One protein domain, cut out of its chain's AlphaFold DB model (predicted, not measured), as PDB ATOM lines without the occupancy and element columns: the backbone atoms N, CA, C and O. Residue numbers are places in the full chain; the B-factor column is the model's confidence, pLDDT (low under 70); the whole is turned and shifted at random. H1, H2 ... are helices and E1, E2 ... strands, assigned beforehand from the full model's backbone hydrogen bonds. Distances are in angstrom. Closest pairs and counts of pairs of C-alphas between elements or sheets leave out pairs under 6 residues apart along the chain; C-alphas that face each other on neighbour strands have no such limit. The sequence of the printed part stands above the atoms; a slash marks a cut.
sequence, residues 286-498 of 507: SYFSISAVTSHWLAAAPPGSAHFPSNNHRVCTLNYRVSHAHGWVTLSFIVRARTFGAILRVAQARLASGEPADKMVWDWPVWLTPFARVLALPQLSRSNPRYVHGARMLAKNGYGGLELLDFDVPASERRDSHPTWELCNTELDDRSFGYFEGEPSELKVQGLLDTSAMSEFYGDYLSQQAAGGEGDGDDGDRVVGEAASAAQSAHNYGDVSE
ATOM      1  N   SER A 286      98.376  -2.669  -7.131       93.19
ATOM      2  CA  SER A 286      97.105  -3.106  -6.532       93.19
ATOM      3  C   SER A 286      97.275  -3.659  -5.119       93.19
ATOM      4  O   SER A 286      98.334  -4.168  -4.736       93.19
ATOM      5  N   TYR A 287      96.217  -3.561  -4.316       93.12
ATOM      6  CA  TYR A 287      96.105  -4.346  -3.093       93.12
ATOM      7  C   TYR A 287      95.873  -5.811  -3.470       93.12
ATOM      8  O   TYR A 287      95.008  -6.106  -4.284       93.12
ATOM      9  N   PHE A 288      96.644  -6.731  -2.888       92.56
ATOM     10  CA  PHE A 288      96.460  -8.171  -3.137       92.56
ATOM     11  C   PHE A 288      96.423  -9.019  -1.867       92.56
ATOM     12  O   PHE A 288      96.154 -10.213  -1.936       92.56
ATOM     13  N   SER A 289      96.731  -8.436  -0.707       92.50
ATOM     14  CA  SER A 289      96.531  -9.107   0.574       92.50
ATOM     15  C   SER A 289      96.413  -8.105   1.718       92.50
ATOM     16  O   SER A 289      97.012  -7.026   1.662       92.50
ATOM     17  N   ILE A 290      95.673  -8.466   2.764       93.00
ATOM     18  CA  ILE A 290      95.531  -7.679   3.987       93.00
ATOM     19  C   ILE A 290      95.527  -8.571   5.240       93.00
ATOM     20  O   ILE A 290      94.841  -9.587   5.293       93.00
ATOM     21  N   SER A 291      96.227  -8.152   6.301       92.00
ATOM     22  CA  SER A 291      95.945  -8.618   7.666       92.00
ATOM     23  C   SER A 291      95.671  -7.466   8.634       92.00
ATOM     24  O   SER A 291      96.460  -6.527   8.752       92.00
ATOM     25  N   ALA A 292      94.558  -7.548   9.357       92.81
ATOM     26  CA  ALA A 292      94.170  -6.629  10.413       92.81
ATOM     27  C   ALA A 292      94.408  -7.285  11.780       92.81
ATOM     28  O   ALA A 292      93.917  -8.377  12.044       92.81
ATOM     29  N   VAL A 293      95.164  -6.621  12.655       90.62
ATOM     30  CA  VAL A 293      95.472  -7.120  14.003       90.62
ATOM     31  C   VAL A 293      95.274  -5.995  15.008       90.62
ATOM     32  O   VAL A 293      96.001  -5.003  14.983       90.62
ATOM     33  N   THR A 294      94.325  -6.152  15.925       91.31
ATOM     34  CA  THR A 294      94.195  -5.276  17.100       91.31
ATOM     35  C   THR A 294      94.872  -5.946  18.291       91.31
ATOM     36  O   THR A 294      94.701  -7.145  18.477       91.31
ATOM     37  N   SER A 295      95.620  -5.211  19.127       88.38
ATOM     38  CA  SER A 295      96.150  -5.778  20.390       88.38
ATOM     39  C   SER A 295      95.033  -6.434  21.194       88.38
ATOM     40  O   SER A 295      93.955  -5.858  21.207       88.38
ATOM     41  N   HIS A 296      95.253  -7.519  21.929       89.62
ATOM     42  CA  HIS A 296      94.196  -8.197  22.702       89.62
ATOM     43  C   HIS A 296      93.367  -7.259  23.603       89.62
ATOM     44  O   HIS A 296      93.870  -6.254  24.123       89.62
ATOM     45  N   TRP A 297      92.083  -7.577  23.776       93.31
ATOM     46  CA  TRP A 297      91.215  -6.910  24.747       93.31
ATOM     47  C   TRP A 297      91.471  -7.491  26.143       93.31
ATOM     48  O   TRP A 297      91.493  -8.704  26.314       93.31
ATOM     49  N   LEU A 298      91.628  -6.638  27.157       91.75
ATOM     50  CA  LEU A 298      91.688  -7.079  28.555       91.75
ATOM     51  C   LEU A 298      90.330  -6.832  29.210       91.75
ATOM     52  O   LEU A 298      89.914  -5.679  29.347       91.75
ATOM     53  N   ALA A 299      89.619  -7.886  29.607       94.50
ATOM     54  CA  ALA A 299      88.324  -7.732  30.272       94.50
ATOM     55  C   ALA A 299      88.455  -7.127  31.678       94.50
ATOM     56  O   ALA A 299      87.590  -6.364  32.110       94.50
ATOM     57  N   ALA A 300      89.552  -7.439  32.371       92.81
ATOM     58  CA  ALA A 300      89.880  -6.916  33.690       92.81
ATOM     59  C   ALA A 300      91.379  -6.586  33.816       92.81
ATOM     60  O   ALA A 300      92.189  -6.851  32.927       92.81
ATOM     61  N   ALA A 301      91.766  -6.020  34.959       90.94
ATOM     62  CA  ALA A 301      93.172  -5.909  35.323       90.94
ATOM     63  C   ALA A 301      93.776  -7.317  35.510       90.94
ATOM     64  O   ALA A 301      93.243  -8.077  36.323       90.94
ATOM     65  N   PRO A 302      94.891  -7.678  34.844       87.19
ATOM     66  CA  PRO A 302      95.519  -8.976  35.065       87.19
ATOM     67  C   PRO A 302      95.961  -9.130  36.534       87.19
ATOM     68  O   PRO A 302      96.477  -8.156  37.102       87.19
ATOM     69  N   PRO A 303      95.812 -10.315  37.158       84.00
ATOM     70  CA  PRO A 303      96.104 -10.523  38.577       84.00
ATOM     71  C   PRO A 303      97.462  -9.957  39.026       84.00
ATOM     72  O   PRO A 303      98.482 -10.109  38.356       84.00
ATOM     73  N   GLY A 304      97.469  -9.252  40.163       86.88
ATOM     74  CA  GLY A 304      98.668  -8.616  40.725       86.88
ATOM     75  C   GLY A 304      99.192  -7.380  39.976       86.88
ATOM     76  O   GLY A 304     100.200  -6.807  40.391       86.88
ATOM     77  N   SER A 305      98.540  -6.924  38.901       89.56
ATOM     78  CA  SER A 305      98.984  -5.748  38.135       89.56
ATOM     79  C   SER A 305      98.579  -4.436  38.806       89.56
ATOM     80  O   SER A 305      97.400  -4.107  38.877       89.56
ATOM     81  N   ALA A 306      99.564  -3.642  39.240       92.94
ATOM     82  CA  ALA A 306      99.346  -2.313  39.830       92.94
ATOM     83  C   ALA A 306      98.788  -1.269  38.836       92.94
ATOM     84  O   ALA A 306      98.324  -0.211  39.249       92.94
ATOM     85  N   HIS A 307      98.895  -1.536  37.535       92.94
ATOM     86  CA  HIS A 307      98.329  -0.755  36.435       92.94
ATOM     87  C   HIS A 307      98.336  -1.611  35.162       92.94
ATOM     88  O   HIS A 307      99.208  -2.468  34.999       92.94
ATOM     89  N   PHE A 308      97.400  -1.375  34.243       91.62
ATOM     90  CA  PHE A 308      97.248  -2.157  33.006       91.62
ATOM     91  C   PHE A 308      96.803  -1.267  31.828       91.62
ATOM     92  O   PHE A 308      96.303  -0.171  32.078       91.62
ATOM     93  N   PRO A 309      97.020  -1.659  30.556       91.75
ATOM     94  CA  PRO A 309      96.605  -0.845  29.412       91.75
ATOM     95  C   PRO A 309      95.088  -0.644  29.355       91.75
ATOM     96  O   PRO A 309      94.319  -1.573  29.589       91.75
ATOM     97  N   SER A 310      94.658   0.563  28.993       93.06
ATOM     98  CA  SER A 310      93.263   0.861  28.678       93.06
ATOM     99  C   SER A 310      92.894   0.296  27.308       93.06
ATOM    100  O   SER A 310      93.591   0.555  26.323       93.06
ATOM    101  N   ASN A 311      91.746  -0.379  27.209       93.00
ATOM    102  CA  ASN A 311      91.233  -0.852  25.920       93.00
ATOM    103  C   ASN A 311      90.988   0.300  24.919       93.00
ATOM    104  O   ASN A 311      91.132   0.112  23.714       93.00
ATOM    105  N   ASN A 312      90.734   1.522  25.405       90.06
ATOM    106  CA  ASN A 312      90.553   2.717  24.566       90.06
ATOM    107  C   ASN A 312      91.867   3.239  23.948       90.06
ATOM    108  O   ASN A 312      91.837   4.081  23.050       90.06
ATOM    109  N   HIS A 313      93.018   2.759  24.433       89.69
ATOM    110  CA  HIS A 313      94.353   3.071  23.911       89.69
ATOM    111  C   HIS A 313      94.949   1.931  23.068       89.69
ATOM    112  O   HIS A 313      96.064   2.081  22.575       89.69
ATOM    113  N   ARG A 314      94.222   0.821  22.852       91.44
ATOM    114  CA  ARG A 314      94.600  -0.217  21.874       91.44
ATOM    115  C   ARG A 314      94.843   0.427  20.507       91.44
ATOM    116  O   ARG A 314      94.093   1.323  20.104       91.44
ATOM    117  N   VAL A 315      95.844  -0.054  19.776       91.94
ATOM    118  CA  VAL A 315      95.962   0.208  18.335       91.94
ATOM    119  C   VAL A 315      95.593  -1.036  17.531       91.94
ATOM    120  O   VAL A 315      95.744  -2.171  17.987       91.94
ATOM    121  N   CYS A 316      95.071  -0.783  16.339       92.75
ATOM    122  CA  CYS A 316      94.823  -1.751  15.291       92.75
ATOM    123  C   CYS A 316      95.823  -1.499  14.166       92.75
ATOM    124  O   CYS A 316      96.029  -0.356  13.756       92.75
ATOM    125  N   THR A 317      96.439  -2.567  13.685       92.19
ATOM    126  CA  THR A 317      97.469  -2.560  12.655       92.19
ATOM    127  C   THR A 317      96.900  -3.248  11.423       92.19
ATOM    128  O   THR A 317      96.675  -4.457  11.440       92.19
ATOM    129  N   LEU A 318      96.682  -2.479  10.359       92.69
ATOM    130  CA  LEU A 318      96.201  -2.948   9.063       92.69
ATOM    131  C   LEU A 318      97.402  -3.065   8.120       92.69
ATOM    132  O   LEU A 318      98.018  -2.062   7.763       92.69
ATOM    133  N   ASN A 319      97.769  -4.288   7.754       91.81
ATOM    134  CA  ASN A 319      98.944  -4.596   6.946       91.81
ATOM    135  C   ASN A 319      98.503  -4.968   5.540       91.81
ATOM    136  O   ASN A 319      98.098  -6.103   5.304       91.81
ATOM    137  N   TYR A 320      98.611  -4.028   4.615       91.94
ATOM    138  CA  TYR A 320      98.319  -4.250   3.209       91.94
ATOM    139  C   TYR A 320      99.579  -4.650   2.469       91.94
ATOM    140  O   TYR A 320     100.609  -3.989   2.595       91.94
ATOM    141  N   ARG A 321      99.492  -5.691   1.645       92.06
ATOM    142  CA  ARG A 321     100.490  -5.936   0.609       92.06
ATOM    143  C   ARG A 321     100.033  -5.261  -0.676       92.06
ATOM    144  O   ARG A 321      98.946  -5.553  -1.179       92.06
ATOM    145  N   VAL A 322     100.873  -4.357  -1.166       91.69
ATOM    146  CA  VAL A 322     100.672  -3.624  -2.418       91.69
ATOM    147  C   VAL A 322     101.649  -4.188  -3.440       91.69
ATOM    148  O   VAL A 322     102.857  -4.165  -3.201       91.69
ATOM    149  N   SER A 323     101.132  -4.742  -4.533       92.62
ATOM    150  CA  SER A 323     101.916  -5.169  -5.695       92.62
ATOM    151  C   SER A 323     102.289  -3.945  -6.533       92.62
ATOM    152  O   SER A 323     101.596  -2.933  -6.498       92.62
ATOM    153  N   HIS A 324     103.390  -4.016  -7.277       89.81
ATOM    154  CA  HIS A 324     103.777  -3.021  -8.280       89.81
ATOM    155  C   HIS A 324     104.772  -3.640  -9.276       89.81
ATOM    156  O   HIS A 324     105.247  -4.761  -9.086       89.81
ATOM    157  N   ALA A 325     105.156  -2.894 -10.315       88.75
ATOM    158  CA  ALA A 325     106.011  -3.369 -11.412       88.75
ATOM    159  C   ALA A 325     107.384  -3.971 -11.015       88.75
ATOM    160  O   ALA A 325     108.023  -4.614 -11.848       88.75
ATOM    161  N   HIS A 326     107.854  -3.776  -9.776       87.56
ATOM    162  CA  HIS A 326     109.137  -4.298  -9.282       87.56
ATOM    163  C   HIS A 326     109.002  -5.255  -8.083       87.56
ATOM    164  O   HIS A 326     110.005  -5.598  -7.461       87.56
ATOM    165  N   GLY A 327     107.786  -5.705  -7.755       89.56
ATOM    166  CA  GLY A 327     107.540  -6.653  -6.667       89.56
ATOM    167  C   GLY A 327     106.341  -6.252  -5.818       89.56
ATOM    168  O   GLY A 327     105.254  -5.994  -6.331       89.56
ATOM    169  N   TRP A 328     106.523  -6.242  -4.500       89.06
ATOM    170  CA  TRP A 328     105.495  -5.818  -3.557       89.06
ATOM    171  C   TRP A 328     106.107  -5.148  -2.327       89.06
ATOM    172  O   TRP A 328     107.280  -5.332  -2.012       89.06
ATOM    173  N   VAL A 329     105.295  -4.401  -1.588       87.25
ATOM    174  CA  VAL A 329     105.657  -3.831  -0.283       87.25
ATOM    175  C   VAL A 329     104.573  -4.160   0.737       87.25
ATOM    176  O   VAL A 329     103.423  -4.395   0.361       87.25
ATOM    177  N   THR A 330     104.907  -4.166   2.030       88.75
ATOM    178  CA  THR A 330     103.885  -4.149   3.086       88.75
ATOM    179  C   THR A 330     103.711  -2.727   3.609       88.75
ATOM    180  O   THR A 330     104.627  -2.178   4.217       88.75
ATOM    181  N   LEU A 331     102.533  -2.140   3.410       89.50
ATOM    182  CA  LEU A 331     102.129  -0.888   4.044       89.50
ATOM    183  C   LEU A 331     101.348  -1.203   5.319       89.50
ATOM    184  O   LEU A 331     100.352  -1.923   5.290       89.50
ATOM    185  N   SER A 332     101.806  -0.675   6.448       89.31
ATOM    186  CA  SER A 332     101.185  -0.887   7.752       89.31
ATOM    187  C   SER A 332     100.550   0.405   8.244       89.31
ATOM    188  O   SER A 332     101.257   1.300   8.706       89.31
ATOM    189  N   PHE A 333      99.224   0.477   8.198       90.38
ATOM    190  CA  PHE A 333      98.435   1.570   8.760       90.38
ATOM    191  C   PHE A 333      98.110   1.221  10.213       90.38
ATOM    192  O   PHE A 333      97.393   0.255  10.476       90.38
ATOM    193  N   ILE A 334      98.656   1.970  11.169       90.31
ATOM    194  CA  ILE A 334      98.398   1.748  12.595       90.31
ATOM    195  C   ILE A 334      97.491   2.852  13.117       90.31
ATOM    196  O   ILE A 334      97.886   4.016  13.154       90.31
ATOM    197  N   VAL A 335      96.288   2.466  13.531       91.44
ATOM    198  CA  VAL A 335      95.169   3.335  13.909       91.44
ATOM    199  C   VAL A 335      94.838   3.101  15.381       91.44
ATOM    200  O   VAL A 335      94.838   1.961  15.844       91.44
ATOM    201  N   ARG A 336      94.496   4.140  16.149       90.06
ATOM    202  CA  ARG A 336      93.924   3.926  17.493       90.06
ATOM    203  C   ARG A 336      92.544   3.269  17.371       90.06
ATOM    204  O   ARG A 336      91.687   3.789  16.666       90.06
ATOM    205  N   ALA A 337      92.278   2.192  18.113       90.62
ATOM    206  CA  ALA A 337      91.004   1.461  18.046       90.62
ATOM    207  C   ALA A 337      89.784   2.354  18.359       90.62
ATOM    208  O   ALA A 337      88.707   2.175  17.790       90.62
ATOM    209  N   ARG A 338      89.971   3.384  19.200       90.31
ATOM    210  CA  ARG A 338      88.955   4.412  19.481       90.31
ATOM    211  C   ARG A 338      88.481   5.182  18.238       90.31
ATOM    212  O   ARG A 338      87.357   5.660  18.256       90.31
ATOM    213  N   THR A 339      89.293   5.295  17.183       91.56
ATOM    214  CA  THR A 339      88.908   5.960  15.925       91.56
ATOM    215  C   THR A 339      87.766   5.203  15.251       91.56
ATOM    216  O   THR A 339      86.762   5.803  14.884       91.56
ATOM    217  N   PHE A 340      87.849   3.872  15.196       93.50
ATOM    218  CA  PHE A 340      86.744   3.041  14.711       93.50
ATOM    219  C   PHE A 340      85.528   3.104  15.641       93.50
ATOM    220  O   PHE A 340      84.399   3.099  15.168       93.50
ATOM    221  N   GLY A 341      85.744   3.219  16.956       93.06
ATOM    222  CA  GLY A 341      84.669   3.469  17.923       93.06
ATOM    223  C   GLY A 341      83.934   4.797  17.686       93.06
ATOM    224  O   GLY A 341      82.708   4.828  17.735       93.06
ATOM    225  N   ALA A 342      84.660   5.876  17.378       92.44
ATOM    226  CA  ALA A 342      84.089   7.173  17.007       92.44
ATOM    227  C   ALA A 342      83.263   7.074  15.714       92.44
ATOM    228  O   ALA A 342      82.088   7.439  15.705       92.44
ATOM    229  N   ILE A 343      83.843   6.482  14.663       94.31
ATOM    230  CA  ILE A 343      83.173   6.223  13.377       94.31
ATOM    231  C   ILE A 343      81.886   5.419  13.582       94.31
ATOM    232  O   ILE A 343      80.829   5.837  13.119       94.31
ATOM    233  N   LEU A 344      81.943   4.319  14.338       95.12
ATOM    234  CA  LEU A 344      80.782   3.477  14.632       95.12
ATOM    235  C   LEU A 344      79.683   4.222  15.397       95.12
ATOM    236  O   LEU A 344      78.513   4.033  15.078       95.12
ATOM    237  N   ARG A 345      80.023   5.094  16.355       94.56
ATOM    238  CA  ARG A 345      79.022   5.915  17.065       94.56
ATOM    239  C   ARG A 345      78.322   6.903  16.134       94.56
ATOM    240  O   ARG A 345      77.100   7.006  16.183       94.56
ATOM    241  N   VAL A 346      79.077   7.592  15.273       94.69
ATOM    242  CA  VAL A 346      78.509   8.502  14.263       94.69
ATOM    243  C   VAL A 346      77.622   7.719  13.291       94.69
ATOM    244  O   VAL A 346      76.478   8.103  13.065       94.69
ATOM    245  N   ALA A 347      78.105   6.583  12.789       95.50
ATOM    246  CA  ALA A 347      77.367   5.695  11.898       95.50
ATOM    247  C   ALA A 347      76.037   5.213  12.500       95.50
ATOM    248  O   ALA A 347      74.987   5.329  11.877       95.50
ATOM    249  N   GLN A 348      76.062   4.724  13.743       95.19
ATOM    250  CA  GLN A 348      74.869   4.266  14.460       95.19
ATOM    251  C   GLN A 348      73.859   5.397  14.679       95.19
ATOM    252  O   GLN A 348      72.662   5.173  14.520       95.19
ATOM    253  N   ALA A 349      74.322   6.613  14.994       95.31
ATOM    254  CA  ALA A 349      73.447   7.776  15.131       95.31
ATOM    255  C   ALA A 349      72.770   8.151  13.799       95.31
ATOM    256  O   ALA A 349      71.564   8.393  13.785       95.31
ATOM    257  N   ARG A 350      73.518   8.129  12.685       95.25
ATOM    258  CA  ARG A 350      72.991   8.367  11.330       95.25
ATOM    259  C   ARG A 350      71.995   7.282  10.888       95.25
ATOM    260  O   ARG A 350      70.920   7.585  10.384       95.25
ATOM    261  N   LEU A 351      72.304   6.007  11.129       94.31
ATOM    262  CA  LEU A 351      71.375   4.902  10.853       94.31
ATOM    263  C   LEU A 351      70.086   5.024  11.683       94.31
ATOM    264  O   LEU A 351      68.995   4.803  11.160       94.31
ATOM    265  N   ALA A 352      70.188   5.431  12.952       94.50
ATOM    266  CA  ALA A 352      69.032   5.657  13.820       94.50
ATOM    267  C   ALA A 352      68.174   6.871  13.404       94.50
ATOM    268  O   ALA A 352      66.973   6.874  13.673       94.50
ATOM    269  N   SER A 353      68.753   7.879  12.737       96.88
ATOM    270  CA  SER A 353      68.006   8.995  12.132       96.88
ATOM    271  C   SER A 353      67.434   8.673  10.743       96.88
ATOM    272  O   SER A 353      66.684   9.484  10.197       96.88
ATOM    273  N   GLY A 354      67.731   7.493  10.185       96.56
ATOM    274  CA  GLY A 354      67.270   7.068   8.863       96.56
ATOM    275  C   GLY A 354      68.086   7.634   7.698       96.56
ATOM    276  O   GLY A 354      67.573   7.693   6.580       96.56
ATOM    277  N   GLU A 355      69.333   8.061   7.929       96.25
ATOM    278  CA  GLU A 355      70.230   8.453   6.838       96.25
ATOM    279  C   GLU A 355      70.555   7.267   5.907       96.25
ATOM    280  O   GLU A 355      70.666   6.121   6.358       96.25
ATOM    281  N   PRO A 356      70.725   7.524   4.597       93.00
ATOM    282  CA  PRO A 356      70.979   6.480   3.613       93.00
ATOM    283  C   PRO A 356      72.399   5.897   3.720       93.00
ATOM    284  O   PRO A 356      73.322   6.510   4.257       93.00
ATOM    285  N   ALA A 357      72.578   4.685   3.188       89.44
ATOM    286  CA  ALA A 357      73.797   3.894   3.364       89.44
ATOM    287  C   ALA A 357      75.069   4.519   2.750       89.44
ATOM    288  O   ALA A 357      76.167   4.208   3.203       89.44
ATOM    289  N   ASP A 358      74.953   5.433   1.778       90.25
ATOM    290  CA  ASP A 358      76.087   6.211   1.250       90.25
ATOM    291  C   ASP A 358      76.698   7.149   2.305       90.25
ATOM    292  O   ASP A 358      77.896   7.425   2.267       90.25
ATOM    293  N   LYS A 359      75.915   7.574   3.309       90.69
ATOM    294  CA  LYS A 359      76.416   8.319   4.478       90.69
ATOM    295  C   LYS A 359      77.123   7.425   5.503       90.69
ATOM    296  O   LYS A 359      77.645   7.950   6.489       90.69
ATOM    297  N   MET A 360      77.175   6.111   5.251       95.38
ATOM    298  CA  MET A 360      77.990   5.136   5.983       95.38
ATOM    299  C   MET A 360      79.288   4.767   5.239       95.38
ATOM    300  O   MET A 360      79.830   3.678   5.445       95.38
ATOM    301  N   VAL A 361      79.799   5.664   4.392       95.19
ATOM    302  CA  VAL A 361      81.115   5.535   3.758       95.19
ATOM    303  C   VAL A 361      82.048   6.632   4.275       95.19
ATOM    304  O   VAL A 361      81.705   7.814   4.259       95.19
ATOM    305  N   TRP A 362      83.229   6.234   4.748       93.44
ATOM    306  CA  TRP A 362      84.294   7.120   5.217       93.44
ATOM    307  C   TRP A 362      85.491   7.009   4.284       93.44
ATOM    308  O   TRP A 362      86.211   6.006   4.293       93.44
ATOM    309  N   ASP A 363      85.726   8.055   3.501       92.38
ATOM    310  CA  ASP A 363      86.907   8.139   2.651       92.38
ATOM    311  C   ASP A 363      88.186   8.269   3.488       92.38
ATOM    312  O   ASP A 363      88.201   8.831   4.588       92.38
ATOM    313  N   TRP A 364      89.285   7.737   2.964       89.50
ATOM    314  CA  TRP A 364      90.559   7.654   3.674       89.50
ATOM    315  C   TRP A 364      91.119   8.988   4.220       89.50
ATOM    316  O   TRP A 364      91.691   8.941   5.315       89.50
ATOM    317  N   PRO A 365      90.914  10.179   3.602       86.81
ATOM    318  CA  PRO A 365      91.384  11.442   4.176       86.81
ATOM    319  C   PRO A 365      90.637  11.842   5.456       86.81
ATOM    320  O   PRO A 365      91.141  12.672   6.204       86.81
ATOM    321  N   VAL A 366      89.461  11.254   5.723       86.56
ATOM    322  CA  VAL A 366      88.613  11.546   6.893       86.56
ATOM    323  C   VAL A 366      89.032  10.724   8.114       86.56
ATOM    324  O   VAL A 366      89.115  11.257   9.218       86.56
ATOM    325  N   TRP A 367      89.270   9.417   7.946       87.81
ATOM    326  CA  TRP A 367      89.479   8.513   9.087       87.81
ATOM    327  C   TRP A 367      90.948   8.236   9.420       87.81
ATOM    328  O   TRP A 367      91.269   7.950  10.578       87.81
ATOM    329  N   LEU A 368      91.846   8.302   8.433       84.38
ATOM    330  CA  LEU A 368      93.249   7.925   8.618       84.38
ATOM    331  C   LEU A 368      94.060   9.038   9.303       84.38
ATOM    332  O   LEU A 368      94.970   8.790  10.090       84.38
ATOM    333  N   THR A 369      93.731  10.283   9.004       64.94
ATOM    334  CA  THR A 369      94.684  11.397   8.994       64.94
ATOM    335  C   THR A 369      94.958  12.103  10.331       64.94
ATOM    336  O   THR A 369      96.087  12.569  10.489       64.94
ATOM    337  N   PRO A 370      94.070  12.129  11.354       60.31
ATOM    338  CA  PRO A 370      94.412  12.731  12.648       60.31
ATOM    339  C   PRO A 370      95.008  11.720  13.648       60.31
ATOM    340  O   PRO A 370      95.582  12.111  14.668       60.31
ATOM    341  N   PHE A 371      94.828  10.412  13.415       66.12
ATOM    342  CA  PHE A 371      95.015   9.380  14.449       66.12
ATOM    343  C   PHE A 371      95.687   8.081  13.989       66.12
ATOM    344  O   PHE A 371      95.892   7.200  14.835       66.12
ATOM    345  N   ALA A 372      96.028   7.944  12.707       81.62
ATOM    346  CA  ALA A 372      96.803   6.819  12.202       81.62
ATOM    347  C   ALA A 372      98.205   7.234  11.754       81.62
ATOM    348  O   ALA A 372      98.514   8.412  11.589       81.62
ATOM    349  N   ARG A 373      99.066   6.233  11.573       82.06
ATOM    350  CA  ARG A 373     100.410   6.381  11.003       82.06
ATOM    351  C   ARG A 373     100.629   5.282   9.983       82.06
ATOM    352  O   ARG A 373     100.104   4.182  10.159       82.06
ATOM    353  N   VAL A 374     101.419   5.565   8.958       83.94
ATOM    354  CA  VAL A 374     101.715   4.615   7.882       83.94
ATOM    355  C   VAL A 374     103.201   4.283   7.913       83.94
ATOM    356  O   VAL A 374     104.035   5.185   7.988       83.94
ATOM    357  N   LEU A 375     103.519   2.989   7.880       82.69
ATOM    358  CA  LEU A 375     104.882   2.474   7.739       82.69
ATOM    359  C   LEU A 375     105.004   1.729   6.416       82.69
ATOM    360  O   LEU A 375     104.150   0.892   6.118       82.69
ATOM    361  N   ALA A 376     106.094   1.950   5.689       82.31
ATOM    362  CA  ALA A 376     106.534   1.016   4.660       82.31
ATOM    363  C   ALA A 376     107.458  -0.027   5.307       82.31
ATOM    364  O   ALA A 376     108.370   0.330   6.054       82.31
ATOM    365  N   LEU A 377     107.203  -1.311   5.049       76.75
ATOM    366  CA  LEU A 377     107.927  -2.427   5.654       76.75
ATOM    367  C   LEU A 377     108.439  -3.398   4.573       76.75
ATOM    368  O   LEU A 377     107.688  -3.719   3.641       76.75
ATOM    369  N   PRO A 378     109.689  -3.889   4.700       70.75
ATOM    370  CA  PRO A 378     110.331  -4.731   3.691       70.75
ATOM    371  C   PRO A 378     109.658  -6.105   3.557       70.75
ATOM    372  O   PRO A 378     109.039  -6.617   4.495       70.75
ATOM    373  N   GLN A 379     109.836  -6.741   2.395       65.19
ATOM    374  CA  GLN A 379     109.129  -7.965   1.969       65.19
ATOM    375  C   GLN A 379     109.315  -9.198   2.884       65.19
ATOM    376  O   GLN A 379     108.619 -10.204   2.744       65.19
ATOM    377  N   LEU A 380     110.252  -9.170   3.834       56.00
ATOM    378  CA  LEU A 380     110.708 -10.370   4.544       56.00
ATOM    379  C   LEU A 380     109.878 -10.768   5.782       56.00
ATOM    380  O   LEU A 380     110.076 -11.865   6.305       56.00
ATOM    381  N   SER A 381     108.939  -9.948   6.273       54.69
ATOM    382  CA  SER A 381     108.129 -10.296   7.460       54.69
ATOM    383  C   SER A 381     106.849 -11.070   7.103       54.69
ATOM    384  O   SER A 381     105.740 -10.546   7.225       54.69
ATOM    385  N   ARG A 382     106.974 -12.325   6.648       51.91
ATOM    386  CA  ARG A 382     105.805 -13.112   6.205       51.91
ATOM    387  C   ARG A 382     104.855 -13.588   7.313       51.91
ATOM    388  O   ARG A 382     103.716 -13.884   6.969       51.91
ATOM    389  N   SER A 383     105.295 -13.718   8.570       50.12
ATOM    390  CA  SER A 383     104.713 -14.769   9.427       50.12
ATOM    391  C   SER A 383     104.653 -14.538  10.943       50.12
ATOM    392  O   SER A 383     104.610 -15.526  11.663       50.12
ATOM    393  N   ASN A 384     104.630 -13.313  11.486       51.91
ATOM    394  CA  ASN A 384     104.285 -13.146  12.913       51.91
ATOM    395  C   ASN A 384     103.416 -11.909  13.195       51.91
ATOM    396  O   ASN A 384     103.723 -10.829  12.672       51.91
ATOM    397  N   PRO A 385     102.369 -12.036  14.040       53.97
ATOM    398  CA  PRO A 385     101.645 -10.887  14.557       53.97
ATOM    399  C   PRO A 385     102.627 -10.025  15.349       53.97
ATOM    400  O   PRO A 385     103.329 -10.492  16.247       53.97
ATOM    401  N   ARG A 386     102.721  -8.747  14.985       63.94
ATOM    402  CA  ARG A 386     103.575  -7.806  15.711       63.94
ATOM    403  C   ARG A 386     103.014  -7.648  17.109       63.94
ATOM    404  O   ARG A 386     101.809  -7.457  17.251       63.94
ATOM    405  N   TYR A 387     103.862  -7.700  18.133       66.19
ATOM    406  CA  TYR A 387     103.359  -7.544  19.488       66.19
ATOM    407  C   TYR A 387     102.839  -6.122  19.684       66.19
ATOM    408  O   TYR A 387     103.617  -5.162  19.713       66.19
ATOM    409  N   VAL A 388     101.517  -6.006  19.809       67.88
ATOM    410  CA  VAL A 388     100.834  -4.757  20.118       67.88
ATOM    411  C   VAL A 388     100.364  -4.803  21.571       67.88
ATOM    412  O   VAL A 388      99.613  -5.692  21.967       67.88
ATOM    413  N   HIS A 389     100.788  -3.832  22.379       77.12
ATOM    414  CA  HIS A 389     100.484  -3.759  23.807       77.12
ATOM    415  C   HIS A 389      99.918  -2.386  24.182       77.12
ATOM    416  O   HIS A 389     100.656  -1.450  24.511       77.12
ATOM    417  N   GLY A 390      98.589  -2.263  24.123       83.88
ATOM    418  CA  GLY A 390      97.912  -0.969  24.211       83.88
ATOM    419  C   GLY A 390      98.328  -0.084  23.037       83.88
ATOM    420  O   GLY A 390      98.225  -0.497  21.884       83.88
ATOM    421  N   ALA A 391      98.862   1.100  23.334       85.94
ATOM    422  CA  ALA A 391      99.352   2.061  22.346       85.94
ATOM    423  C   ALA A 391     100.825   1.835  21.942       85.94
ATOM    424  O   ALA A 391     101.546   2.798  21.699       85.94
ATOM    425  N   ARG A 392     101.326   0.595  21.929       86.19
ATOM    426  CA  ARG A 392     102.727   0.280  21.582       86.19
ATOM    427  C   ARG A 392     102.794  -0.879  20.608       86.19
ATOM    428  O   ARG A 392     102.091  -1.857  20.825       86.19
ATOM    429  N   MET A 393     103.665  -0.798  19.605       84.56
ATOM    430  CA  MET A 393     103.955  -1.898  18.679       84.56
ATOM    431  C   MET A 393     105.461  -2.160  18.635       84.56
ATOM    432  O   MET A 393     106.243  -1.221  18.491       84.56
ATOM    433  N   LEU A 394     105.857  -3.432  18.713       80.69
ATOM    434  CA  LEU A 394     107.203  -3.868  18.339       80.69
ATOM    435  C   LEU A 394     107.221  -4.267  16.861       80.69
ATOM    436  O   LEU A 394     106.467  -5.144  16.437       80.69
ATOM    437  N   ALA A 395     108.091  -3.632  16.081       77.38
ATOM    438  CA  ALA A 395     108.362  -3.970  14.689       77.38
ATOM    439  C   ALA A 395     109.787  -4.524  14.551       77.38
ATOM    440  O   ALA A 395     110.686  -4.156  15.302       77.38
ATOM    441  N   LYS A 396     110.009  -5.413  13.580       72.81
ATOM    442  CA  LYS A 396     111.363  -5.825  13.197       72.81
ATOM    443  C   LYS A 396     111.905  -4.812  12.192       72.81
ATOM    444  O   LYS A 396     111.261  -4.606  11.166       72.81
ATOM    445  N   ASN A 397     113.078  -4.240  12.456       67.06
ATOM    446  CA  ASN A 397     113.772  -3.410  11.475       67.06
ATOM    447  C   ASN A 397     114.531  -4.275  10.446       67.06
ATOM    448  O   ASN A 397     114.860  -5.440  10.698       67.06
ATOM    449  N   GLY A 398     114.798  -3.717   9.263       62.66
ATOM    450  CA  GLY A 398     115.359  -4.439   8.109       62.66
ATOM    451  C   GLY A 398     116.766  -4.984   8.359       62.66
ATOM    452  O   GLY A 398     117.153  -6.003   7.794       62.66
ATOM    453  N   TYR A 399     117.486  -4.372   9.300       60.81
ATOM    454  CA  TYR A 399     118.806  -4.790   9.767       60.81
ATOM    455  C   TYR A 399     118.760  -5.925  10.808       60.81
ATOM    456  O   TYR A 399     119.795  -6.326  11.335       60.81
ATOM    457  N   GLY A 400     117.573  -6.459  11.119       66.00
ATOM    458  CA  GLY A 400     117.386  -7.564  12.062       66.00
ATOM    459  C   GLY A 400     117.233  -7.152  13.529       66.00
ATOM    460  O   GLY A 400     117.102  -8.032  14.377       66.00
ATOM    461  N   GLY A 401     117.221  -5.852  13.829       69.75
ATOM    462  CA  GLY A 401     116.897  -5.321  15.152       69.75
ATOM    463  C   GLY A 401     115.390  -5.228  15.411       69.75
ATOM    464  O   GLY A 401     114.564  -5.499  14.536       69.75
ATOM    465  N   LEU A 402     115.034  -4.805  16.623       74.94
ATOM    466  CA  LEU A 402     113.663  -4.474  17.013       74.94
ATOM    467  C   LEU A 402     113.522  -2.958  17.178       74.94
ATOM    468  O   LEU A 402     114.390  -2.305  17.753       74.94
ATOM    469  N   GLU A 403     112.406  -2.428  16.700       76.88
ATOM    470  CA  GLU A 403     111.987  -1.038  16.835       76.88
ATOM    471  C   GLU A 403     110.706  -0.983  17.674       76.88
ATOM    472  O   GLU A 403     109.792  -1.793  17.489       76.88
ATOM    473  N   LEU A 404     110.636  -0.035  18.610       82.19
ATOM    474  CA  LEU A 404     109.440   0.227  19.402       82.19
ATOM    475  C   LEU A 404     108.780   1.511  18.929       82.19
ATOM    476  O   LEU A 404     109.339   2.595  19.056       82.19
ATOM    477  N   LEU A 405     107.527   1.384  18.523       82.25
ATOM    478  CA  LEU A 405     106.675   2.506  18.182       82.25
ATOM    479  C   LEU A 405     105.698   2.731  19.343       82.25
ATOM    480  O   LEU A 405     104.827   1.897  19.594       82.25
ATOM    481  N   ASP A 406     105.866   3.835  20.082       83.31
ATOM    482  CA  ASP A 406     104.988   4.233  21.196       83.31
ATOM    483  C   ASP A 406     104.038   5.356  20.758       83.31
ATOM    484  O   ASP A 406     104.411   6.529  20.656       83.31
ATOM    485  N   PHE A 407     102.795   4.977  20.484       80.75
ATOM    486  CA  PHE A 407     101.765   5.806  19.869       80.75
ATOM    487  C   PHE A 407     101.162   6.835  20.838       80.75
ATOM    488  O   PHE A 407     100.444   7.731  20.382       80.75
ATOM    489  N   ASP A 408     101.446   6.738  22.145       79.00
ATOM    490  CA  ASP A 408     101.077   7.739  23.158       79.00
ATOM    491  C   ASP A 408     102.158   8.818  23.371       79.00
ATOM    492  O   ASP A 408     101.855   9.878  23.926       79.00
ATOM    493  N   VAL A 409     103.388   8.623  22.872       73.81
ATOM    494  CA  VAL A 409     104.427   9.670  22.859       73.81
ATOM    495  C   VAL A 409     104.196  10.627  21.677       73.81
ATOM    496  O   VAL A 409     104.217  10.169  20.531       73.81
ATOM    497  N   PRO A 410     104.013  11.947  21.908       65.31
ATOM    498  CA  PRO A 410     103.919  12.931  20.829       65.31
ATOM    499  C   PRO A 410     105.182  12.946  19.965       65.31
ATOM    500  O   PRO A 410     106.282  12.872  20.511       65.31
ATOM    501  N   ALA A 411     105.028  13.132  18.650       60.41
ATOM    502  CA  ALA A 411     106.145  13.225  17.703       60.41
ATOM    503  C   ALA A 411     107.226  14.222  18.173       60.41
ATOM    504  O   ALA A 411     108.406  13.896  18.222       60.41
ATOM    505  N   SER A 412     106.807  15.396  18.659       58.03
ATOM    506  CA  SER A 412     107.688  16.464  19.160       58.03
ATOM    507  C   SER A 412     108.486  16.143  20.436       58.03
ATOM    508  O   SER A 412     109.378  16.910  20.800       58.03
ATOM    509  N   GLU A 413     108.182  15.049  21.145       58.44
ATOM    510  CA  GLU A 413     108.960  14.597  22.312       58.44
ATOM    511  C   GLU A 413     109.906  13.430  22.002       58.44
ATOM    512  O   GLU A 413     110.634  12.977  22.894       58.44
ATOM    513  N   ARG A 414     109.915  12.942  20.759       62.06
ATOM    514  CA  ARG A 414     110.832  11.891  20.327       62.06
ATOM    515  C   ARG A 414     112.230  12.471  20.171       62.06
ATOM    516  O   ARG A 414     112.429  13.502  19.540       62.06
ATOM    517  N   ARG A 415     113.211  11.796  20.772       51.09
ATOM    518  CA  ARG A 415     114.643  12.073  20.544       51.09
ATOM    519  C   ARG A 415     115.172  11.360  19.303       51.09
ATOM    520  O   ARG A 415     116.373  11.392  19.052       51.09
ATOM    521  N   ASP A 416     114.275  10.714  18.576       49.41
ATOM    522  CA  ASP A 416     114.555   9.870  17.437       49.41
ATOM    523  C   ASP A 416     114.943  10.778  16.269       49.41
ATOM    524  O   ASP A 416     114.109  11.226  15.484       49.41
ATOM    525  N   SER A 417     116.237  11.092  16.188       38.44
ATOM    526  CA  SER A 417     116.867  11.719  15.029       38.44
ATOM    527  C   SER A 417     116.914  10.705  13.883       38.44
ATOM    528  O   SER A 417     117.974  10.189  13.521       38.44
ATOM    529  N   HIS A 418     115.737  10.351  13.381       44.72
ATOM    530  CA  HIS A 418     115.543   9.487  12.231       44.72
ATOM    531  C   HIS A 418     115.277  10.345  10.994       44.72
ATOM    532  O   HIS A 418     114.735  11.446  11.123       44.72
ATOM    533  N   PRO A 419     115.743   9.902   9.815       35.28
ATOM    534  CA  PRO A 419     115.722  10.727   8.621       35.28
ATOM    535  C   PRO A 419     114.286  11.107   8.269       35.28
ATOM    536  O   PRO A 419     113.432  10.246   8.047       35.28
ATOM    537  N   THR A 420     114.043  12.414   8.172       38.53
ATOM    538  CA  THR A 420     112.957  12.952   7.355       38.53
ATOM    539  C   THR A 420     113.065  12.363   5.951       38.53
ATOM    540  O   THR A 420     114.168  12.079   5.482       38.53
ATOM    541  N   TRP A 421     111.931  12.152   5.280       36.66
ATOM    542  CA  TRP A 421     111.877  11.486   3.974       36.66
ATOM    543  C   TRP A 421     112.475  12.364   2.853       36.66
ATOM    544  O   TRP A 421     111.781  12.973   2.033       36.66
ATOM    545  N   GLU A 422     113.803  12.422   2.810       33.78
ATOM    546  CA  GLU A 422     114.588  12.986   1.718       33.78
ATOM    547  C   GLU A 422     114.943  11.880   0.722       33.78
ATOM    548  O   GLU A 422     116.014  11.287   0.771       33.78
ATOM    549  N   LEU A 423     113.998  11.613  -0.188       34.59
ATOM    550  CA  LEU A 423     114.219  11.017  -1.512       34.59
ATOM    551  C   LEU A 423     115.326   9.944  -1.589       34.59
ATOM    552  O   LEU A 423     116.371  10.155  -2.211       34.59
ATOM    553  N   CYS A 424     115.020   8.725  -1.131       32.25
ATOM    554  CA  CYS A 424     115.603   7.522  -1.735       32.25
ATOM    555  C   CYS A 424     115.082   7.374  -3.179       32.25
ATOM    556  O   CYS A 424     114.267   6.511  -3.487       32.25
ATOM    557  N   ASN A 425     115.569   8.243  -4.070       34.47
ATOM    558  CA  ASN A 425     115.353   8.198  -5.521       34.47
ATOM    559  C   ASN A 425     116.204   7.108  -6.207       34.47
ATOM    560  O   ASN A 425     116.236   7.008  -7.431       34.47
ATOM    561  N   THR A 426     116.926   6.313  -5.419       35.28
ATOM    562  CA  THR A 426     117.618   5.096  -5.834       35.28
ATOM    563  C   THR A 426     116.717   3.901  -5.562       35.28
ATOM    564  O   THR A 426     116.296   3.727  -4.419       35.28
ATOM    565  N   GLU A 427     116.457   3.113  -6.611       41.78
ATOM    566  CA  GLU A 427     115.873   1.759  -6.619       41.78
ATOM    567  C   GLU A 427     115.691   1.154  -5.219       41.78
ATOM    568  O   GLU A 427     116.682   0.716  -4.644       41.78
ATOM    569  N   LEU A 428     114.448   1.172  -4.697       45.31
ATOM    570  CA  LEU A 428     113.993   0.610  -3.408       45.31
ATOM    571  C   LEU A 428     115.088  -0.145  -2.630       45.31
ATOM    572  O   LEU A 428     115.140  -1.376  -2.665       45.31
ATOM    573  N   ASP A 429     115.967   0.582  -1.925       46.19
ATOM    574  CA  ASP A 429     116.979  -0.077  -1.101       46.19
ATOM    575  C   ASP A 429     116.240  -0.746   0.059       46.19
ATOM    576  O   ASP A 429     115.717  -0.074   0.957       46.19
ATOM    577  N   ASP A 430     116.187  -2.079  -0.009       49.75
ATOM    578  CA  ASP A 430     115.350  -3.047   0.731       49.75
ATOM    579  C   ASP A 430     115.639  -3.083   2.258       49.75
ATOM    580  O   ASP A 430     115.399  -4.060   2.970       49.75
ATOM    581  N   ARG A 431     116.267  -2.013   2.752       41.69
ATOM    582  CA  ARG A 431     117.042  -1.891   3.985       41.69
ATOM    583  C   ARG A 431     116.577  -0.732   4.868       41.69
ATOM    584  O   ARG A 431     116.828  -0.775   6.069       41.69
ATOM    585  N   SER A 432     115.916   0.285   4.308       40.88
ATOM    586  CA  SER A 432     115.511   1.497   5.042       40.88
ATOM    587  C   SER A 432     114.073   1.432   5.578       40.88
ATOM    588  O   SER A 432     113.218   0.738   5.034       40.88
ATOM    589  N   PHE A 433     113.817   2.129   6.693       38.69
ATOM    590  CA  PHE A 433     112.505   2.193   7.348       38.69
ATOM    591  C   PHE A 433     111.904   3.578   7.136       38.69
ATOM    592  O   PHE A 433     112.502   4.580   7.523       38.69
ATOM    593  N   GLY A 434     110.729   3.623   6.502       44.94
ATOM    594  CA  GLY A 434     109.970   4.848   6.260       44.94
ATOM    595  C   GLY A 434     108.837   4.991   7.272       44.94
ATOM    596  O   GLY A 434     108.005   4.090   7.401       44.94
ATOM    597  N   TYR A 435     108.797   6.128   7.961       40.97
ATOM    598  CA  TYR A 435     107.843   6.427   9.024       40.97
ATOM    599  C   TYR A 435     107.130   7.766   8.750       40.97
ATOM    600  O   TYR A 435     107.788   8.734   8.374       40.97
ATOM    601  N   PHE A 436     105.811   7.849   8.982       49.59
ATOM    602  CA  PHE A 436     105.032   9.090   8.834       49.59
ATOM    603  C   PHE A 436     104.412   9.607  10.154       49.59
ATOM    604  O   PHE A 436     103.540   8.968  10.747       49.59
ATOM    605  N   GLU A 437     104.838  10.805  10.573       45.25
ATOM    606  CA  GLU A 437     104.161  11.739  11.496       45.25
ATOM    607  C   GLU A 437     104.379  13.151  10.939       45.25
ATOM    608  O   GLU A 437     105.449  13.721  11.133       45.25
ATOM    609  N   GLY A 438     103.392  13.722  10.251       39.19
ATOM    610  CA  GLY A 438     103.513  15.061   9.671       39.19
ATOM    611  C   GLY A 438     102.188  15.586   9.132       39.19
ATOM    612  O   GLY A 438     101.170  14.892   9.196       39.19
ATOM    613  N   GLU A 439     102.200  16.808   8.596       37.00
ATOM    614  CA  GLU A 439     101.061  17.303   7.825       37.00
ATOM    615  C   GLU A 439     100.897  16.469   6.534       37.00
ATOM    616  O   GLU A 439     101.892  16.148   5.875       37.00
ATOM    617  N   PRO A 440      99.668  16.079   6.149       39.06
ATOM    618  CA  PRO A 440      99.423  15.161   5.028       39.06
ATOM    619  C   PRO A 440      99.957  15.539   3.643       39.06
ATOM    620  O   PRO A 440     100.090  14.653   2.799       39.06
ATOM    621  N   SER A 441     100.322  16.801   3.416       36.06
ATOM    622  CA  SER A 441     101.020  17.258   2.205       36.06
ATOM    623  C   SER A 441     102.407  16.618   2.011       36.06
ATOM    624  O   SER A 441     102.961  16.675   0.913       36.06
ATOM    625  N   GLU A 442     102.965  15.963   3.039       37.25
ATOM    626  CA  GLU A 442     104.271  15.294   2.985       37.25
ATOM    627  C   GLU A 442     104.212  13.756   2.857       37.25
ATOM    628  O   GLU A 442     105.261  13.111   2.933       37.25
ATOM    629  N   LEU A 443     103.041  13.132   2.628       43.00
ATOM    630  CA  LEU A 443     102.940  11.662   2.499       43.00
ATOM    631  C   LEU A 443     103.528  11.136   1.174       43.00
ATOM    632  O   LEU A 443     102.826  10.681   0.270       43.00
ATOM    633  N   LYS A 444     104.857  11.144   1.070       45.12
ATOM    634  CA  LYS A 444     105.607  10.679  -0.100       45.12
ATOM    635  C   LYS A 444     105.773   9.153  -0.145       45.12
ATOM    636  O   LYS A 444     106.866   8.659  -0.404       45.12
ATOM    637  N   VAL A 445     104.673   8.399  -0.048       55.72
ATOM    638  CA  VAL A 445     104.621   7.005  -0.555       55.72
ATOM    639  C   VAL A 445     104.496   7.033  -2.096       55.72
ATOM    640  O   VAL A 445     103.607   6.428  -2.699       55.72
ATOM    641  N   GLN A 446     105.360   7.832  -2.732       54.28
ATOM    642  CA  GLN A 446     105.314   8.154  -4.154       54.28
ATOM    643  C   GLN A 446     105.586   6.891  -4.973       54.28
ATOM    644  O   GLN A 446     106.631   6.262  -4.823       54.28
ATOM    645  N   GLY A 447     104.635   6.529  -5.837       71.25
ATOM    646  CA  GLY A 447     104.726   5.344  -6.694       71.25
ATOM    647  C   GLY A 447     104.033   4.084  -6.161       71.25
ATOM    648  O   GLY A 447     104.210   3.028  -6.760       71.25
ATOM    649  N   LEU A 448     103.241   4.169  -5.083       80.44
ATOM    650  CA  LEU A 448     102.418   3.044  -4.600       80.44
ATOM    651  C   LEU A 448     100.978   3.454  -4.281       80.44
ATOM    652  O   LEU A 448     100.050   2.771  -4.707       80.44
ATOM    653  N   LEU A 449     100.792   4.571  -3.570       85.75
ATOM    654  CA  LEU A 449      99.480   5.142  -3.255       85.75
ATOM    655  C   LEU A 449      99.306   6.494  -3.945       85.75
ATOM    656  O   LEU A 449     100.244   7.295  -3.984       85.75
ATOM    657  N   ASP A 450      98.104   6.762  -4.448       83.06
ATOM    658  CA  ASP A 450      97.694   8.097  -4.867       83.06
ATOM    659  C   ASP A 450      97.192   8.878  -3.645       83.06
ATOM    660  O   ASP A 450      96.235   8.509  -2.962       83.06
ATOM    661  N   THR A 451      97.909   9.957  -3.345       79.19
ATOM    662  CA  THR A 451      97.735  10.787  -2.150       79.19
ATOM    663  C   THR A 451      97.187  12.179  -2.460       79.19
ATOM    664  O   THR A 451      97.058  13.003  -1.550       79.19
ATOM    665  N   SER A 452      96.831  12.436  -3.723       75.69
ATOM    666  CA  SER A 452      96.301  13.716  -4.214       75.69
ATOM    667  C   SER A 452      95.149  14.244  -3.349       75.69
ATOM    668  O   SER A 452      95.247  15.343  -2.801       75.69
ATOM    669  N   ALA A 453      94.135  13.408  -3.108       68.88
ATOM    670  CA  ALA A 453      92.956  13.740  -2.307       68.88
ATOM    671  C   ALA A 453      93.264  14.176  -0.856       68.88
ATOM    672  O   ALA A 453      92.503  14.947  -0.274       68.88
ATOM    673  N   MET A 454      94.379  13.728  -0.255       68.06
ATOM    674  CA  MET A 454      94.793  14.229   1.066       68.06
ATOM    675  C   MET A 454      95.309  15.663   0.996       68.06
ATOM    676  O   MET A 454      95.040  16.442   1.906       68.06
ATOM    677  N   SER A 455      96.053  16.007  -0.058       66.88
ATOM    678  CA  SER A 455      96.635  17.345  -0.213       66.88
ATOM    679  C   SER A 455      95.544  18.402  -0.401       66.88
ATOM    680  O   SER A 455      95.630  19.480   0.182       66.88
ATOM    681  N   GLU A 456      94.493  18.063  -1.152       68.12
ATOM    682  CA  GLU A 456      93.306  18.906  -1.339       68.12
ATOM    683  C   GLU A 456      92.530  19.073  -0.023       68.12
ATOM    684  O   GLU A 456      92.379  20.193   0.466       68.12
ATOM    685  N   PHE A 457      92.138  17.961   0.615       65.56
ATOM    686  CA  PHE A 457      91.385  17.978   1.876       65.56
ATOM    687  C   PHE A 457      92.093  18.781   2.984       65.56
ATOM    688  O   PHE A 457      91.451  19.525   3.729       65.56
ATOM    689  N   TYR A 458      93.421  18.661   3.092       62.78
ATOM    690  CA  TYR A 458      94.194  19.384   4.104       62.78
ATOM    691  C   TYR A 458      94.448  20.851   3.766       62.78
ATOM    692  O   TYR A 458      94.475  21.667   4.689       62.78
ATOM    693  N   GLY A 459      94.574  21.209   2.485       63.41
ATOM    694  CA  GLY A 459      94.612  22.612   2.065       63.41
ATOM    695  C   GLY A 459      93.362  23.368   2.527       63.41
ATOM    696  O   GLY A 459      93.471  24.457   3.100       63.41
ATOM    697  N   ASP A 460      92.193  22.744   2.381       64.94
ATOM    698  CA  ASP A 460      90.919  23.302   2.837       64.94
ATOM    699  C   ASP A 460      90.788  23.292   4.369       64.94
ATOM    700  O   ASP A 460      90.418  24.313   4.956       64.94
ATOM    701  N   TYR A 461      91.130  22.187   5.044       61.62
ATOM    702  CA  TYR A 461      91.035  22.085   6.508       61.62
ATOM    703  C   TYR A 461      91.927  23.103   7.234       61.62
ATOM    704  O   TYR A 461      91.463  23.797   8.142       61.62
ATOM    705  N   LEU A 462      93.191  23.243   6.819       55.38
ATOM    706  CA  LEU A 462      94.122  24.210   7.412       55.38
ATOM    707  C   LEU A 462      93.677  25.653   7.139       55.38
ATOM    708  O   LEU A 462      93.765  26.501   8.027       55.38
ATOM    709  N   SER A 463      93.116  25.924   5.955       65.19
ATOM    710  CA  SER A 463      92.516  27.227   5.634       65.19
ATOM    711  C   SER A 463      91.307  27.548   6.525       65.19
ATOM    712  O   SER A 463      91.122  28.698   6.922       65.19
ATOM    713  N   GLN A 464      90.506  26.540   6.889       64.81
ATOM    714  CA  GLN A 464      89.373  26.693   7.808       64.81
ATOM    715  C   GLN A 464      89.818  26.869   9.268       64.81
ATOM    716  O   GLN A 464      89.301  27.762   9.939       64.81
ATOM    717  N   GLN A 465      90.809  26.110   9.759       55.03
ATOM    718  CA  GLN A 465      91.373  26.330  11.102       55.03
ATOM    719  C   GLN A 465      92.059  27.697  11.235       55.03
ATOM    720  O   GLN A 465      91.905  28.357  12.258       55.03
ATOM    721  N   ALA A 466      92.750  28.179  10.198       58.75
ATOM    722  CA  ALA A 466      93.330  29.524  10.204       58.75
ATOM    723  C   ALA A 466      92.266  30.643  10.287       58.75
ATOM    724  O   ALA A 466      92.573  31.749  10.735       58.75
ATOM    725  N   ALA A 467      91.023  30.365   9.875       65.44
ATOM    726  CA  ALA A 467      89.892  31.289   9.963       65.44
ATOM    727  C   ALA A 467      89.056  31.128  11.254       65.44
ATOM    728  O   ALA A 467      88.438  32.095  11.707       65.44
ATOM    729  N   GLY A 468      89.021  29.930  11.846       50.78
ATOM    730  CA  GLY A 468      88.280  29.606  13.068       50.78
ATOM    731  C   GLY A 468      89.183  29.534  14.300       50.78
ATOM    732  O   GLY A 468      89.827  28.517  14.530       50.78
ATOM    733  N   GLY A 469      89.201  30.601  15.107       43.62
ATOM    734  CA  GLY A 469      90.080  30.724  16.278       43.62
ATOM    735  C   GLY A 469      89.985  29.578  17.300       43.62
ATOM    736  O   GLY A 469      88.933  28.961  17.464       43.62
ATOM    737  N   GLU A 470      91.104  29.340  17.997       41.88
ATOM    738  CA  GLU A 470      91.382  28.202  18.891       41.88
ATOM    739  C   GLU A 470      90.186  27.762  19.765       41.88
ATOM    740  O   GLU A 470      89.806  28.432  20.728       41.88
ATOM    741  N   GLY A 471      89.619  26.594  19.444       38.19
ATOM    742  CA  GLY A 471      88.612  25.906  20.254       38.19
ATOM    743  C   GLY A 471      89.227  24.733  21.020       38.19
ATOM    744  O   GLY A 471      89.904  23.901  20.428       38.19
ATOM    745  N   ASP A 472      88.979  24.659  22.327       35.47
ATOM    746  CA  ASP A 472      89.613  23.698  23.240       35.47
ATOM    747  C   ASP A 472      88.642  22.545  23.593       35.47
ATOM    748  O   ASP A 472      87.542  22.803  24.088       35.47
ATOM    749  N   GLY A 473      89.039  21.280  23.379       38.06
ATOM    750  CA  GLY A 473      88.384  20.106  23.991       38.06
ATOM    751  C   GLY A 473      87.921  18.954  23.074       38.06
ATOM    752  O   GLY A 473      86.949  19.075  22.337       38.06
ATOM    753  N   ASP A 474      88.555  17.789  23.262       43.47
ATOM    754  CA  ASP A 474      88.162  16.430  22.818       43.47
ATOM    755  C   ASP A 474      87.816  16.225  21.325       43.47
ATOM    756  O   ASP A 474      86.775  15.683  20.947       43.47
ATOM    757  N   ASP A 475      88.771  16.574  20.462       53.03
ATOM    758  CA  ASP A 475      88.689  16.473  18.997       53.03
ATOM    759  C   ASP A 475      88.395  15.076  18.414       53.03
ATOM    760  O   ASP A 475      88.140  14.963  17.220       53.03
ATOM    761  N   GLY A 476      88.441  13.990  19.191       47.75
ATOM    762  CA  GLY A 476      88.313  12.627  18.653       47.75
ATOM    763  C   GLY A 476      86.981  12.366  17.945       47.75
ATOM    764  O   GLY A 476      86.962  11.944  16.791       47.75
ATOM    765  N   ASP A 477      85.873  12.632  18.637       50.56
ATOM    766  CA  ASP A 477      84.524  12.492  18.073       50.56
ATOM    767  C   ASP A 477      84.138  13.705  17.216       50.56
ATOM    768  O   ASP A 477      83.426  13.565  16.218       50.56
ATOM    769  N   ARG A 478      84.651  14.892  17.569       58.72
ATOM    770  CA  ARG A 478      84.367  16.141  16.863       58.72
ATOM    771  C   ARG A 478      84.970  16.159  15.454       58.72
ATOM    772  O   ARG A 478      84.234  16.397  14.504       58.72
ATOM    773  N   VAL A 479      86.257  15.833  15.297       59.34
ATOM    774  CA  VAL A 479      86.937  15.829  13.988       59.34
ATOM    775  C   VAL A 479      86.340  14.777  13.061       59.34
ATOM    776  O   VAL A 479      86.148  15.072  11.889       59.34
ATOM    777  N   VAL A 480      85.967  13.587  13.550       57.16
ATOM    778  CA  VAL A 480      85.272  12.590  12.707       57.16
ATOM    779  C   VAL A 480      83.896  13.103  12.260       57.16
ATOM    780  O   VAL A 480      83.515  12.880  11.111       57.16
ATOM    781  N   GLY A 481      83.168  13.819  13.125       59.31
ATOM    782  CA  GLY A 481      81.896  14.459  12.772       59.31
ATOM    783  C   GLY A 481      82.040  15.590  11.746       59.31
ATOM    784  O   GLY A 481      81.296  15.620  10.766       59.31
ATOM    785  N   GLU A 482      83.008  16.488  11.941       60.62
ATOM    786  CA  GLU A 482      83.269  17.640  11.065       60.62
ATOM    787  C   GLU A 482      83.871  17.206   9.713       60.62
ATOM    788  O   GLU A 482      83.361  17.584   8.658       60.62
ATOM    789  N   ALA A 483      84.887  16.335   9.711       53.31
ATOM    790  CA  ALA A 483      85.544  15.849   8.494       53.31
ATOM    791  C   ALA A 483      84.606  15.016   7.598       53.31
ATOM    792  O   ALA A 483      84.648  15.137   6.371       53.31
ATOM    793  N   ALA A 484      83.696  14.229   8.187       49.56
ATOM    794  CA  ALA A 484      82.689  13.474   7.435       49.56
ATOM    795  C   ALA A 484      81.627  14.364   6.749       49.56
ATOM    796  O   ALA A 484      80.794  13.844   6.004       49.56
ATOM    797  N   SER A 485      81.639  15.682   6.989       50.50
ATOM    798  CA  SER A 485      80.808  16.660   6.280       50.50
ATOM    799  C   SER A 485      81.464  17.209   5.002       50.50
ATOM    800  O   SER A 485      80.769  17.862   4.225       50.50
ATOM    801  N   ALA A 486      82.768  16.982   4.778       44.34
ATOM    802  CA  ALA A 486      83.546  17.685   3.749       44.34
ATOM    803  C   ALA A 486      83.947  16.839   2.516       44.34
ATOM    804  O   ALA A 486      83.999  17.369   1.411       44.34
ATOM    805  N   ALA A 487      84.203  15.532   2.653       38.53
ATOM    806  CA  ALA A 487      84.933  14.728   1.646       38.53
ATOM    807  C   ALA A 487      84.157  14.284   0.370       38.53
ATOM    808  O   ALA A 487      84.518  13.310  -0.282       38.53
ATOM    809  N   GLN A 488      83.060  14.941  -0.003       41.69
ATOM    810  CA  GLN A 488      81.972  14.306  -0.768       41.69
ATOM    811  C   GLN A 488      82.102  14.345  -2.323       41.69
ATOM    812  O   GLN A 488      81.082  14.536  -2.990       41.69
ATOM    813  N   SER A 489      83.298  14.220  -2.944       33.19
ATOM    814  CA  SER A 489      83.478  14.421  -4.419       33.19
ATOM    815  C   SER A 489      84.742  13.814  -5.130       33.19
ATOM    816  O   SER A 489      85.681  14.572  -5.341       33.19
ATOM    817  N   ALA A 490      84.753  12.525  -5.583       31.83
ATOM    818  CA  ALA A 490      85.488  11.921  -6.771       31.83
ATOM    819  C   ALA A 490      85.780  10.376  -6.666       31.83
ATOM    820  O   ALA A 490      85.972   9.948  -5.535       31.83
ATOM    821  N   HIS A 491      85.885   9.558  -7.768       34.69
ATOM    822  CA  HIS A 491      86.565   8.194  -7.838       34.69
ATOM    823  C   HIS A 491      86.561   7.374  -9.195       34.69
ATOM    824  O   HIS A 491      85.595   7.528  -9.943       34.69
ATOM    825  N   ASN A 492      87.566   6.467  -9.468       35.09
ATOM    826  CA  ASN A 492      87.471   5.050 -10.035       35.09
ATOM    827  C   ASN A 492      88.780   4.286 -10.545       35.09
ATOM    828  O   ASN A 492      89.644   4.933 -11.131       35.09
ATOM    829  N   TYR A 493      88.796   2.909 -10.486       33.38
ATOM    830  CA  TYR A 493      89.726   1.817 -11.038       33.38
ATOM    831  C   TYR A 493      90.985   1.344 -10.216       33.38
ATOM    832  O   TYR A 493      91.381   2.095  -9.336       33.38
ATOM    833  N   GLY A 494      91.674   0.161 -10.371       29.28
ATOM    834  CA  GLY A 494      91.650  -1.071 -11.258       29.28
ATOM    835  C   GLY A 494      92.672  -2.225 -10.843       29.28
ATOM    836  O   GLY A 494      93.328  -2.039  -9.825       29.28
ATOM    837  N   ASP A 495      92.840  -3.388 -11.556       26.58
ATOM    838  CA  ASP A 495      93.484  -4.663 -11.011       26.58
ATOM    839  C   ASP A 495      94.369  -5.622 -11.936       26.58
ATOM    840  O   ASP A 495      94.265  -5.522 -13.162       26.58
ATOM    841  N   VAL A 496      95.195  -6.554 -11.344       26.83
ATOM    842  CA  VAL A 496      95.428  -8.044 -11.622       26.83
ATOM    843  C   VAL A 496      96.861  -8.690 -11.352       26.83
ATOM    844  O   VAL A 496      97.803  -8.431 -12.094       26.83
ATOM    845  N   SER A 497      96.954  -9.645 -10.375       29.45
ATOM    846  CA  SER A 497      97.794 -10.903 -10.114       29.45
ATOM    847  C   SER A 497      99.346 -11.076 -10.323       29.45
ATOM    848  O   SER A 497      99.883 -10.498 -11.260       29.45
ATOM    849  N   GLU A 498     100.126 -12.010  -9.687       29.03
ATOM    850  CA  GLU A 498     100.271 -12.663  -8.322       29.03
ATOM    851  C   GLU A 498     101.579 -13.561  -8.235       29.03
ATOM    852  O   GLU A 498     102.061 -13.943  -9.295       29.03
TER     853      GLU A 498
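Overview. This is residues 286 to 498 of the 507 residues of an uncharacterized protein of Peniophora sp. CONT (UniProt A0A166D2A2). A twisted, antiparallel four-stranded sheet, E1 E3 E4 E5, has a loosely spread group of five helices off one side of it, and of these H1 alone grazes it. The small hairpin of E6 and E7 lies near the first residue of E3, a long stretch with no named element, residues 407 to 451, is tied to edge strand E5 by a short pairing, and residues 302 to 307 stick out. The 213 printed residues hold five named helices and seven named strands in the order E1 E2 E3 E4 H1 H2 H3 E5 E6 E7 H4 H5. The class is mixed, with only 98 residues, under half, in named elements. The whole is compact, with a radius of gyration of the C-alphas of 18.7 A and spans of 53 by 50 by 36 A.

Arrangement. The sheet's inner strands are E3, residues 315 to 324, and E4, residues 327 to 336, a hairpin of antiparallel neighbours at 160 degrees; N 318 and O 333 are 2.8 A apart, within hydrogen-bond range. Edge strand E1, residues 286 to 294, is antiparallel to E3 at 165 degrees, with N 291 and O 319 within hydrogen-bond range at 2.9 A. Edge strand E5, residues 372 to 377, is antiparallel to E4 at 155 degrees, with N 332 and O 375 within hydrogen-bond range at 2.8 A. Residues 375 to 376 of E5 also pair, antiparallel, with residues 434 to 435. H1, residues 337 to 353, follows E4 by a tight link and only grazes the sheet with its residues 337 to 340. With residues 347 to 351 alone H1 touches H2, residues 357 to 360, and the closest C-alphas are those of Ala 347 and Met 360, 6.0 A apart. With residues 339 to 346 alone H1 touches H5, residues 475 to 483, at a steep tilt of 53 degrees, the same way; the closest C-alphas, of Ala 342 and Asp 477, are 5.4 A apart. H3, residues 364 to 367, only just touches H5, with 3 pairs of C-alphas within 8 A, the closest being those of Val 366 and Ala 483 at 5.5 A. H3 also only just touches residues 453 to 457 of H4, residues 452 to 467, again with 3 pairs; the closest C-alphas are those of Pro 365 and Met 454, 5.4 A apart. H4 and H5 are apart. In the hairpin of E6, residues 392 to 396, and E7, residues 402 to 406, N 403 and O 395 are within hydrogen-bond range at 2.8 A. E2, residues 307 to 309, pairs with no named strand and is apart from E3. Every O i to N i+4 pair is within hydrogen-bond range in H1 and H4, and 4 of 5 in H5, while H2 and H3 are too short for such a pair.

Along the chain. E1 begins at C-alpha 286, (97.105, -3.106, -6.532), bends by 56 degrees at residue 289 and is 23.9 A long. E3 measures 27.9 A, E4 29.7 A and E5 15.9 A. H1 is 24.9 A long and ends at C-alpha 353, (68.006, 8.995, 12.132). H4 measures 23.5 A. H5 measures 11.0 A and ends at C-alpha 483, (85.544, 15.849, 8.494).

Size, cuts and confidence. The C-alphas farthest apart, of Gly 304 and Asn 492, are 53.7 A from each other. The printed part has no cut. The links E1 to E2, E5 to E6 and E7 to H4 are long, with 12, 14 and 45 residues. Residues 463 to 474, of which 463 to 467 belong to H4, also stand free. The mean pLDDT of the printed part is 70.1, and 101 residues are under 70, among them residues 410 to 446 and 453 to 498.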